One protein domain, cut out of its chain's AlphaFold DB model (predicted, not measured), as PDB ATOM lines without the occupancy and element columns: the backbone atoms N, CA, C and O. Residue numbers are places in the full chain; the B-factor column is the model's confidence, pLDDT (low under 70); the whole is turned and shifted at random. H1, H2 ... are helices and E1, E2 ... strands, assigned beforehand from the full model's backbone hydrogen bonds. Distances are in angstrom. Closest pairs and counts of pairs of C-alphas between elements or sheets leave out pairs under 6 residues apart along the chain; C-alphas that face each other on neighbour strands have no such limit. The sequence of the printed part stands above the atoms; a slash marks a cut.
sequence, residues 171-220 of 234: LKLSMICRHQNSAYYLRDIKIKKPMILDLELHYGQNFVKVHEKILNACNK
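Overview. This is residues 171 to 220 of the 234 residues of the protein "Hypothetical protein" of Rotaria socialis (UniProt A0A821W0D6). A long two-stranded hairpin, E1 and E2, makes one end of this domain, and two helices joined at a corner, H1 and H2, make the other end, with a stretched link, residues 193 to 198, between them. H2 runs across the long axis that the hairpin and the link make, and no strand or helix packs on the hairpin. The printed part has 50 residues, with two named strands and then two named helices in the order E1, E2, H1, H2; the sheet has the order E1 - E2, antiparallel, and the class is mixed, helices and strands. The whole is extended, with a radius of gyration of the C-alphas of 18.5 A, and elongated, spanning 51 by 27 by 15 A.

Along the chain. Find C-alpha 171 at (30.832, 9.013, 44.480), where strand E1 begins; it takes residues 171 to 178 and is 22.1 A long from first to last C-alpha. Strand E2, residues 184 to 192, starts at C-alpha 184 at (37.931, 21.891, 28.351) and is 25.5 A long. Farther on, helix H1 takes residues 199 to 203 and is 5.7 A long. Helix H2, residues 205 to 218, is 20.4 A long and ends at C-alpha 218 at (42.297, -7.880, 52.943).

Arrangement. Look first at the hairpin, where E1 and E2 are antiparallel neighbours with an angle of 152 degrees between their directions. The C-alphas of Ser 174 and Asp 188 face each other at 4.4 A. Across the pair, N 177 and O 185 are within hydrogen-bond range at 2.8 A, and N 171 and O 191 at 2.9 A. E1 is apart from H1 and from H2, and E2 is apart from H2. At the other end, H1 and H2 touch only at the corner by their link, H2 with residues 205 to 208 alone; their closest C-alphas are those of Glu 200 and Val 208, 6.0 A apart. In H1 every O i to N i+4 pair is within hydrogen-bond range, and in H2 8 of 10 are.

Size, cuts and confidence. The two C-alphas farthest apart are those of Asn 181 and Lys 220, at 52.6 A. The links E1 to E2 and H1 to H2 are tight, the link E2 to H1 is short, and no link is long. Residues 201 to 206, of which 201 to 203 belong to H1, stand free, and so do residues 212 to 220, of which 212 to 218 belong to H2. The printed part has no cut. The mean pLDDT of the printed part is 85.3, and no printed residue is under 70.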
ATOM      1  N   LEU A 171      29.633   9.066  45.296       79.00
ATOM      2  CA  LEU A 171      30.832   9.013  44.480       79.00
ATOM      3  C   LEU A 171      30.805  10.211  43.537       79.00
ATOM      4  O   LEU A 171      29.764  10.537  42.959       79.00
ATOM      5  N   LYS A 172      31.945  10.885  43.410       81.31
ATOM      6  CA  LYS A 172      32.130  11.936  42.414       81.31
ATOM      7  C   LYS A 172      32.815  11.319  41.208       81.31
ATOM      8  O   LYS A 172      33.934  10.831  41.326       81.31
ATOM      9  N   LEU A 173      32.128  11.336  40.075       83.38
ATOM     10  CA  LEU A 173      32.723  11.044  38.780       83.38
ATOM     11  C   LEU A 173      32.970  12.377  38.076       83.38
ATOM     12  O   LEU A 173      32.016  13.085  37.761       83.38
ATOM     13  N   SER A 174      34.231  12.734  37.848       88.19
ATOM     14  CA  SER A 174      34.579  13.968  37.139       88.19
ATOM     15  C   SER A 174      34.686  13.688  35.642       88.19
ATOM     16  O   SER A 174      35.541  12.919  35.206       88.19
ATOM     17  N   MET A 175      33.809  14.301  34.853       88.81
ATOM     18  CA  MET A 175      33.816  14.193  33.396       88.81
ATOM     19  C   MET A 175      34.576  15.352  32.765       88.81
ATOM     20  O   MET A 175      34.406  16.498  33.178       88.81
ATOM     21  N   ILE A 176      35.348  15.069  31.715       91.62
ATOM     22  CA  ILE A 176      35.922  16.105  30.853       91.62
ATOM     23  C   ILE A 176      34.830  16.565  29.885       91.62
ATOM     24  O   ILE A 176      34.292  15.778  29.109       91.62
ATOM     25  N   CYS A 177      34.480  17.843  29.951       90.00
ATOM     26  CA  CYS A 177      33.494  18.491  29.097       90.00
ATOM     27  C   CYS A 177      34.176  19.553  28.229       90.00
ATOM     28  O   CYS A 177      35.205  20.109  28.610       90.00
ATOM     29  N   ARG A 178      33.593  19.853  27.065       91.19
ATOM     30  CA  ARG A 178      34.074  20.896  26.151       91.19
ATOM     31  C   ARG A 178      33.085  22.059  26.129       91.19
ATOM     32  O   ARG A 178      31.892  21.853  25.921       91.19
ATOM     33  N   HIS A 179      33.574  23.276  26.334       85.44
ATOM     34  CA  HIS A 179      32.815  24.503  26.110       85.44
ATOM     35  C   HIS A 179      32.666  24.796  24.610       85.44
ATOM     36  O   HIS A 179      33.472  24.368  23.784       85.44
ATOM     37  N   GLN A 180      31.672  25.617  24.261       84.56
ATOM     38  CA  GLN A 180      31.455  26.091  22.886       84.56
ATOM     39  C   GLN A 180      32.677  26.831  22.304       84.56
ATOM     40  O   GLN A 180      32.929  26.749  21.109       84.56
ATOM     41  N   ASN A 181      33.489  27.480  23.146       89.62
ATOM     42  CA  ASN A 181      34.736  28.149  22.753       89.62
ATOM     43  C   ASN A 181      35.960  27.206  22.675       89.62
ATOM     44  O   ASN A 181      37.092  27.672  22.631       89.62
ATOM     45  N   SER A 182      35.752  25.886  22.669       82.50
ATOM     46  CA  SER A 182      36.801  24.854  22.607       82.50
ATOM     47  C   SER A 182      37.705  24.705  23.838       82.50
ATOM     48  O   SER A 182      38.626  23.894  23.797       82.50
ATOM     49  N   ALA A 183      37.421  25.390  24.950       90.38
ATOM     50  CA  ALA A 183      38.065  25.097  26.230       90.38
ATOM     51  C   ALA A 183      37.514  23.800  26.851       90.38
ATOM     52  O   ALA A 183      36.329  23.491  26.710       90.38
ATOM     53  N   TYR A 184      38.355  23.057  27.571       93.06
ATOM     54  CA  TYR A 184      37.931  21.891  28.351       93.06
ATOM     55  C   TYR A 184      37.757  22.256  29.826       93.06
ATOM     56  O   TYR A 184      38.497  23.081  30.358       93.06
ATOM     57  N   TYR A 185      36.793  21.632  30.496       91.69
ATOM     58  CA  TYR A 185      36.565  21.789  31.932       91.69
ATOM     59  C   TYR A 185      36.074  20.482  32.554       91.69
ATOM     60  O   TYR A 185      35.643  19.569  31.848       91.69
ATOM     61  N   LEU A 186      36.139  20.390  33.883       91.00
ATOM     62  CA  LEU A 186      35.627  19.241  34.624       91.00
ATOM     63  C   LEU A 186      34.215  19.510  35.135       91.00
ATOM     64  O   LEU A 186      33.944  20.556  35.729       91.00
ATOM     65  N   ARG A 187      33.322  18.540  34.942       90.12
ATOM     66  CA  ARG A 187      31.989  18.526  35.545       90.12
ATOM     67  C   ARG A 187      31.832  17.290  36.416       90.12
ATOM     68  O   ARG A 187      31.920  16.168  35.926       90.12
ATOM     69  N   ASP A 188      31.549  17.507  37.696       88.69
ATOM     70  CA  ASP A 188      31.267  16.420  38.627       88.69
ATOM     71  C   ASP A 188      29.833  15.913  38.447       88.69
ATOM     72  O   ASP A 188      28.864  16.670  38.553       88.69
ATOM     73  N   ILE A 189      29.700  14.605  38.253       86.06
ATOM     74  CA  ILE A 189      28.450  13.873  38.429       86.06
ATOM     75  C   ILE A 189      28.496  13.211  39.803       86.06
ATOM     76  O   ILE A 189      29.408  12.442  40.118       86.06
ATOM     77  N   LYS A 190      27.498  13.518  40.636       81.00
ATOM     78  CA  LYS A 190      27.296  12.842  41.918       81.00
ATOM     79  C   LYS A 190      26.469  11.588  41.683       81.00
ATOM     80  O   LYS A 190      25.296  11.681  41.339       81.00
ATOM     81  N   ILE A 191      27.072  10.428  41.905       81.62
ATOM     82  CA  ILE A 191      26.393   9.137  41.829       81.62
ATOM     83  C   ILE A 191      26.138   8.669  43.259       81.62
ATOM     84  O   ILE A 191      27.074   8.558  44.058       81.62
ATOM     85  N   LYS A 192      24.869   8.420  43.605       76.50
ATOM     86  CA  LYS A 192      24.505   7.850  44.909       76.50
ATOM     87  C   LYS A 192      25.092   6.443  44.976       76.50
ATOM     88  O   LYS A 192      24.795   5.611  44.122       76.50
ATOM     89  N   LYS A 193      25.944   6.173  45.967       78.00
ATOM     90  CA  LYS A 193      26.461   4.819  46.168       78.00
ATOM     91  C   LYS A 193      25.275   3.918  46.541       78.00
ATOM     92  O   LYS A 193      24.554   4.279  47.474       78.00
ATOM     93  N   PRO A 194      25.029   2.798  45.842       73.50
ATOM     94  CA  PRO A 194      23.955   1.889  46.218       73.50
ATOM     95  C   PRO A 194      24.272   1.243  47.569       73.50
ATOM     96  O   PRO A 194      25.435   0.969  47.884       73.50
ATOM     97  N   MET A 195      23.235   1.023  48.375       72.56
ATOM     98  CA  MET A 195      23.359   0.254  49.606       72.56
ATOM     99  C   MET A 195      23.191  -1.222  49.261       72.56
ATOM    100  O   MET A 195      22.115  -1.646  48.850       72.56
ATOM    101  N   ILE A 196      24.265  -1.992  49.391       76.38
ATOM    102  CA  ILE A 196      24.232  -3.432  49.145       76.38
ATOM    103  C   ILE A 196      23.849  -4.095  50.468       76.38
ATOM    104  O   ILE A 196      24.709  -4.313  51.316       76.38
ATOM    105  N   LEU A 197      22.549  -4.329  50.660       73.69
ATOM    106  CA  LEU A 197      22.009  -5.048  51.823       73.69
ATOM    107  C   LEU A 197      22.214  -6.554  51.701       73.69
ATOM    108  O   LEU A 197      22.640  -7.209  52.645       73.69
ATOM    109  N   ASP A 198      21.930  -7.068  50.510       79.88
ATOM    110  CA  ASP A 198      22.069  -8.470  50.170       79.88
ATOM    111  C   ASP A 198      22.967  -8.575  48.936       79.88
ATOM    112  O   ASP A 198      22.642  -8.095  47.846       79.88
ATOM    113  N   LEU A 199      24.163  -9.123  49.136       83.75
ATOM    114  CA  LEU A 199      25.143  -9.284  48.072       83.75
ATOM    115  C   LEU A 199      24.730 -10.395  47.096       83.75
ATOM    116  O   LEU A 199      25.009 -10.290  45.902       83.75
ATOM    117  N   GLU A 200      24.056 -11.429  47.595       85.81
ATOM    118  CA  GLU A 200      23.550 -12.541  46.799       85.81
ATOM    119  C   GLU A 200      22.437 -12.066  45.871       85.81
ATOM    120  O   GLU A 200      22.489 -12.333  44.672       85.81
ATOM    121  N   LEU A 201      21.482 -11.298  46.397       83.06
ATOM    122  CA  LEU A 201      20.386 -10.744  45.607       83.06
ATOM    123  C   LEU A 201      20.893  -9.840  44.473       83.06
ATOM    124  O   LEU A 201      20.377  -9.894  43.360       83.06
ATOM    125  N   HIS A 202      21.902  -9.007  44.742       79.88
ATOM    126  CA  HIS A 202      22.375  -8.013  43.774       79.88
ATOM    127  C   HIS A 202      23.439  -8.533  42.794       79.88
ATOM    128  O   HIS A 202      23.532  -8.019  41.681       79.88
ATOM    129  N   TYR A 203      24.258  -9.511  43.193       83.19
ATOM    130  CA  TYR A 203      25.422  -9.966  42.414       83.19
ATOM    131  C   TYR A 203      25.484 -11.490  42.221       83.19
ATOM    132  O   TYR A 203      26.402 -11.997  41.572       83.19
ATOM    133  N   GLY A 204      24.509 -12.227  42.755       85.69
ATOM    134  CA  GLY A 204      24.407 -13.681  42.683       85.69
ATOM    135  C   GLY A 204      25.287 -14.418  43.698       85.69
ATOM    136  O   GLY A 204      26.343 -13.944  44.121       85.69
ATOM    137  N   GLN A 205      24.891 -15.653  44.028       88.56
ATOM    138  CA  GLN A 205      25.608 -16.538  44.966       88.56
ATOM    139  C   GLN A 205      27.090 -16.731  44.622       88.56
ATOM    140  O   GLN A 205      27.945 -16.849  45.501       88.56
ATOM    141  N   ASN A 206      27.416 -16.759  43.328       86.19
ATOM    142  CA  ASN A 206      28.789 -16.958  42.877       86.19
ATOM    143  C   ASN A 206      29.700 -15.791  43.279       86.19
ATOM    144  O   ASN A 206      30.861 -16.018  43.625       86.19
ATOM    145  N   PHE A 207      29.179 -14.560  43.283       87.62
ATOM    146  CA  PHE A 207      29.956 -13.392  43.679       87.62
ATOM    147  C   PHE A 207      30.184 -13.331  45.191       87.62
ATOM    148  O   PHE A 207      31.257 -12.906  45.612       87.62
ATOM    149  N   VAL A 208      29.249 -13.831  46.008       87.94
ATOM    150  CA  VAL A 208      29.406 -13.901  47.473       87.94
ATOM    151  C   VAL A 208      30.692 -14.638  47.852       87.94
ATOM    152  O   VAL A 208      31.515 -14.117  48.603       87.94
ATOM    153  N   LYS A 209      30.951 -15.789  47.221       89.25
ATOM    154  CA  LYS A 209      32.177 -16.579  47.438       89.25
ATOM    155  C   LYS A 209      33.449 -15.815  47.058       89.25
ATOM    156  O   LYS A 209      34.492 -15.973  47.693       89.25
ATOM    157  N   VAL A 210      33.395 -15.012  45.995       88.50
ATOM    158  CA  VAL A 210      34.524 -14.172  45.563       88.50
ATOM    159  C   VAL A 210      34.737 -13.031  46.557       88.50
ATOM    160  O   VAL A 210      35.868 -12.786  46.972       88.50
ATOM    161  N   HIS A 211      33.662 -12.381  46.993       89.06
ATOM    162  CA  HIS A 211      33.692 -11.305  47.975       89.06
ATOM    163  C   HIS A 211      34.284 -11.749  49.319       89.06
ATOM    164  O   HIS A 211      35.174 -11.082  49.844       89.06
ATOM    165  N   GLU A 212      33.875 -12.907  49.841       89.62
ATOM    166  CA  GLU A 212      34.445 -13.473  51.070       89.62
ATOM    167  C   GLU A 212      35.950 -13.731  50.940       89.62
ATOM    168  O   GLU A 212      36.724 -13.401  51.841       89.62
ATOM    169  N   LYS A 213      36.403 -14.260  49.795       88.31
ATOM    170  CA  LYS A 213      37.840 -14.434  49.518       88.31
ATOM    171  C   LYS A 213      38.585 -13.099  49.527       88.31
ATOM    172  O   LYS A 213      39.687 -13.038  50.074       88.31
ATOM    173  N   ILE A 214      37.993 -12.047  48.959       88.38
ATOM    174  CA  ILE A 214      38.565 -10.693  48.958       88.38
ATOM    175  C   ILE A 214      38.690 -10.170  50.391       88.38
ATOM    176  O   ILE A 214      39.785  -9.779  50.794       88.38
ATOM    177  N   LEU A 215      37.616 -10.216  51.187       87.75
ATOM    178  CA  LEU A 215      37.637  -9.754  52.580       87.75
ATOM    179  C   LEU A 215      38.671 -10.512  53.419       87.75
ATOM    180  O   LEU A 215      39.464  -9.899  54.135       87.75
ATOM    181  N   ASN A 216      38.713 -11.838  53.288       88.00
ATOM    182  CA  ASN A 216      39.674 -12.680  53.996       88.00
ATOM    183  C   ASN A 216      41.121 -12.354  53.612       88.00
ATOM    184  O   ASN A 216      42.004 -12.386  54.467       88.00
ATOM    185  N   ALA A 217      41.383 -12.028  52.346       85.69
ATOM    186  CA  ALA A 217      42.701 -11.591  51.905       85.69
ATOM    187  C   ALA A 217      43.057 -10.190  52.436       85.69
ATOM    188  O   ALA A 217      44.174 -10.003  52.919       85.69
ATOM    189  N   CYS A 218      42.115  -9.239  52.416       83.56
ATOM    190  CA  CYS A 218      42.297  -7.880  52.943       83.56
ATOM    191  C   CYS A 218      42.581  -7.854  54.451       83.56
ATOM    192  O   CYS A 218      43.365  -7.030  54.912       83.56
ATOM    193  N   ASN A 219      41.972  -8.759  55.218       85.06
ATOM    194  CA  ASN A 219      42.112  -8.801  56.675       85.06
ATOM    195  C   ASN A 219      43.386  -9.524  57.159       85.06
ATOM    196  O   ASN A 219      43.629  -9.612  58.366       85.06
ATOM    197  N   LYS A 220      44.234 -10.039  56.257       89.19
ATOM    198  CA  LYS A 220      45.519 -10.647  56.638       89.19
ATOM    199  C   LYS A 220      46.527  -9.566  57.037       89.19
ATOM    200  O   LYS A 220      46.901  -8.736  56.216       89.19
TER     201      LYS A 220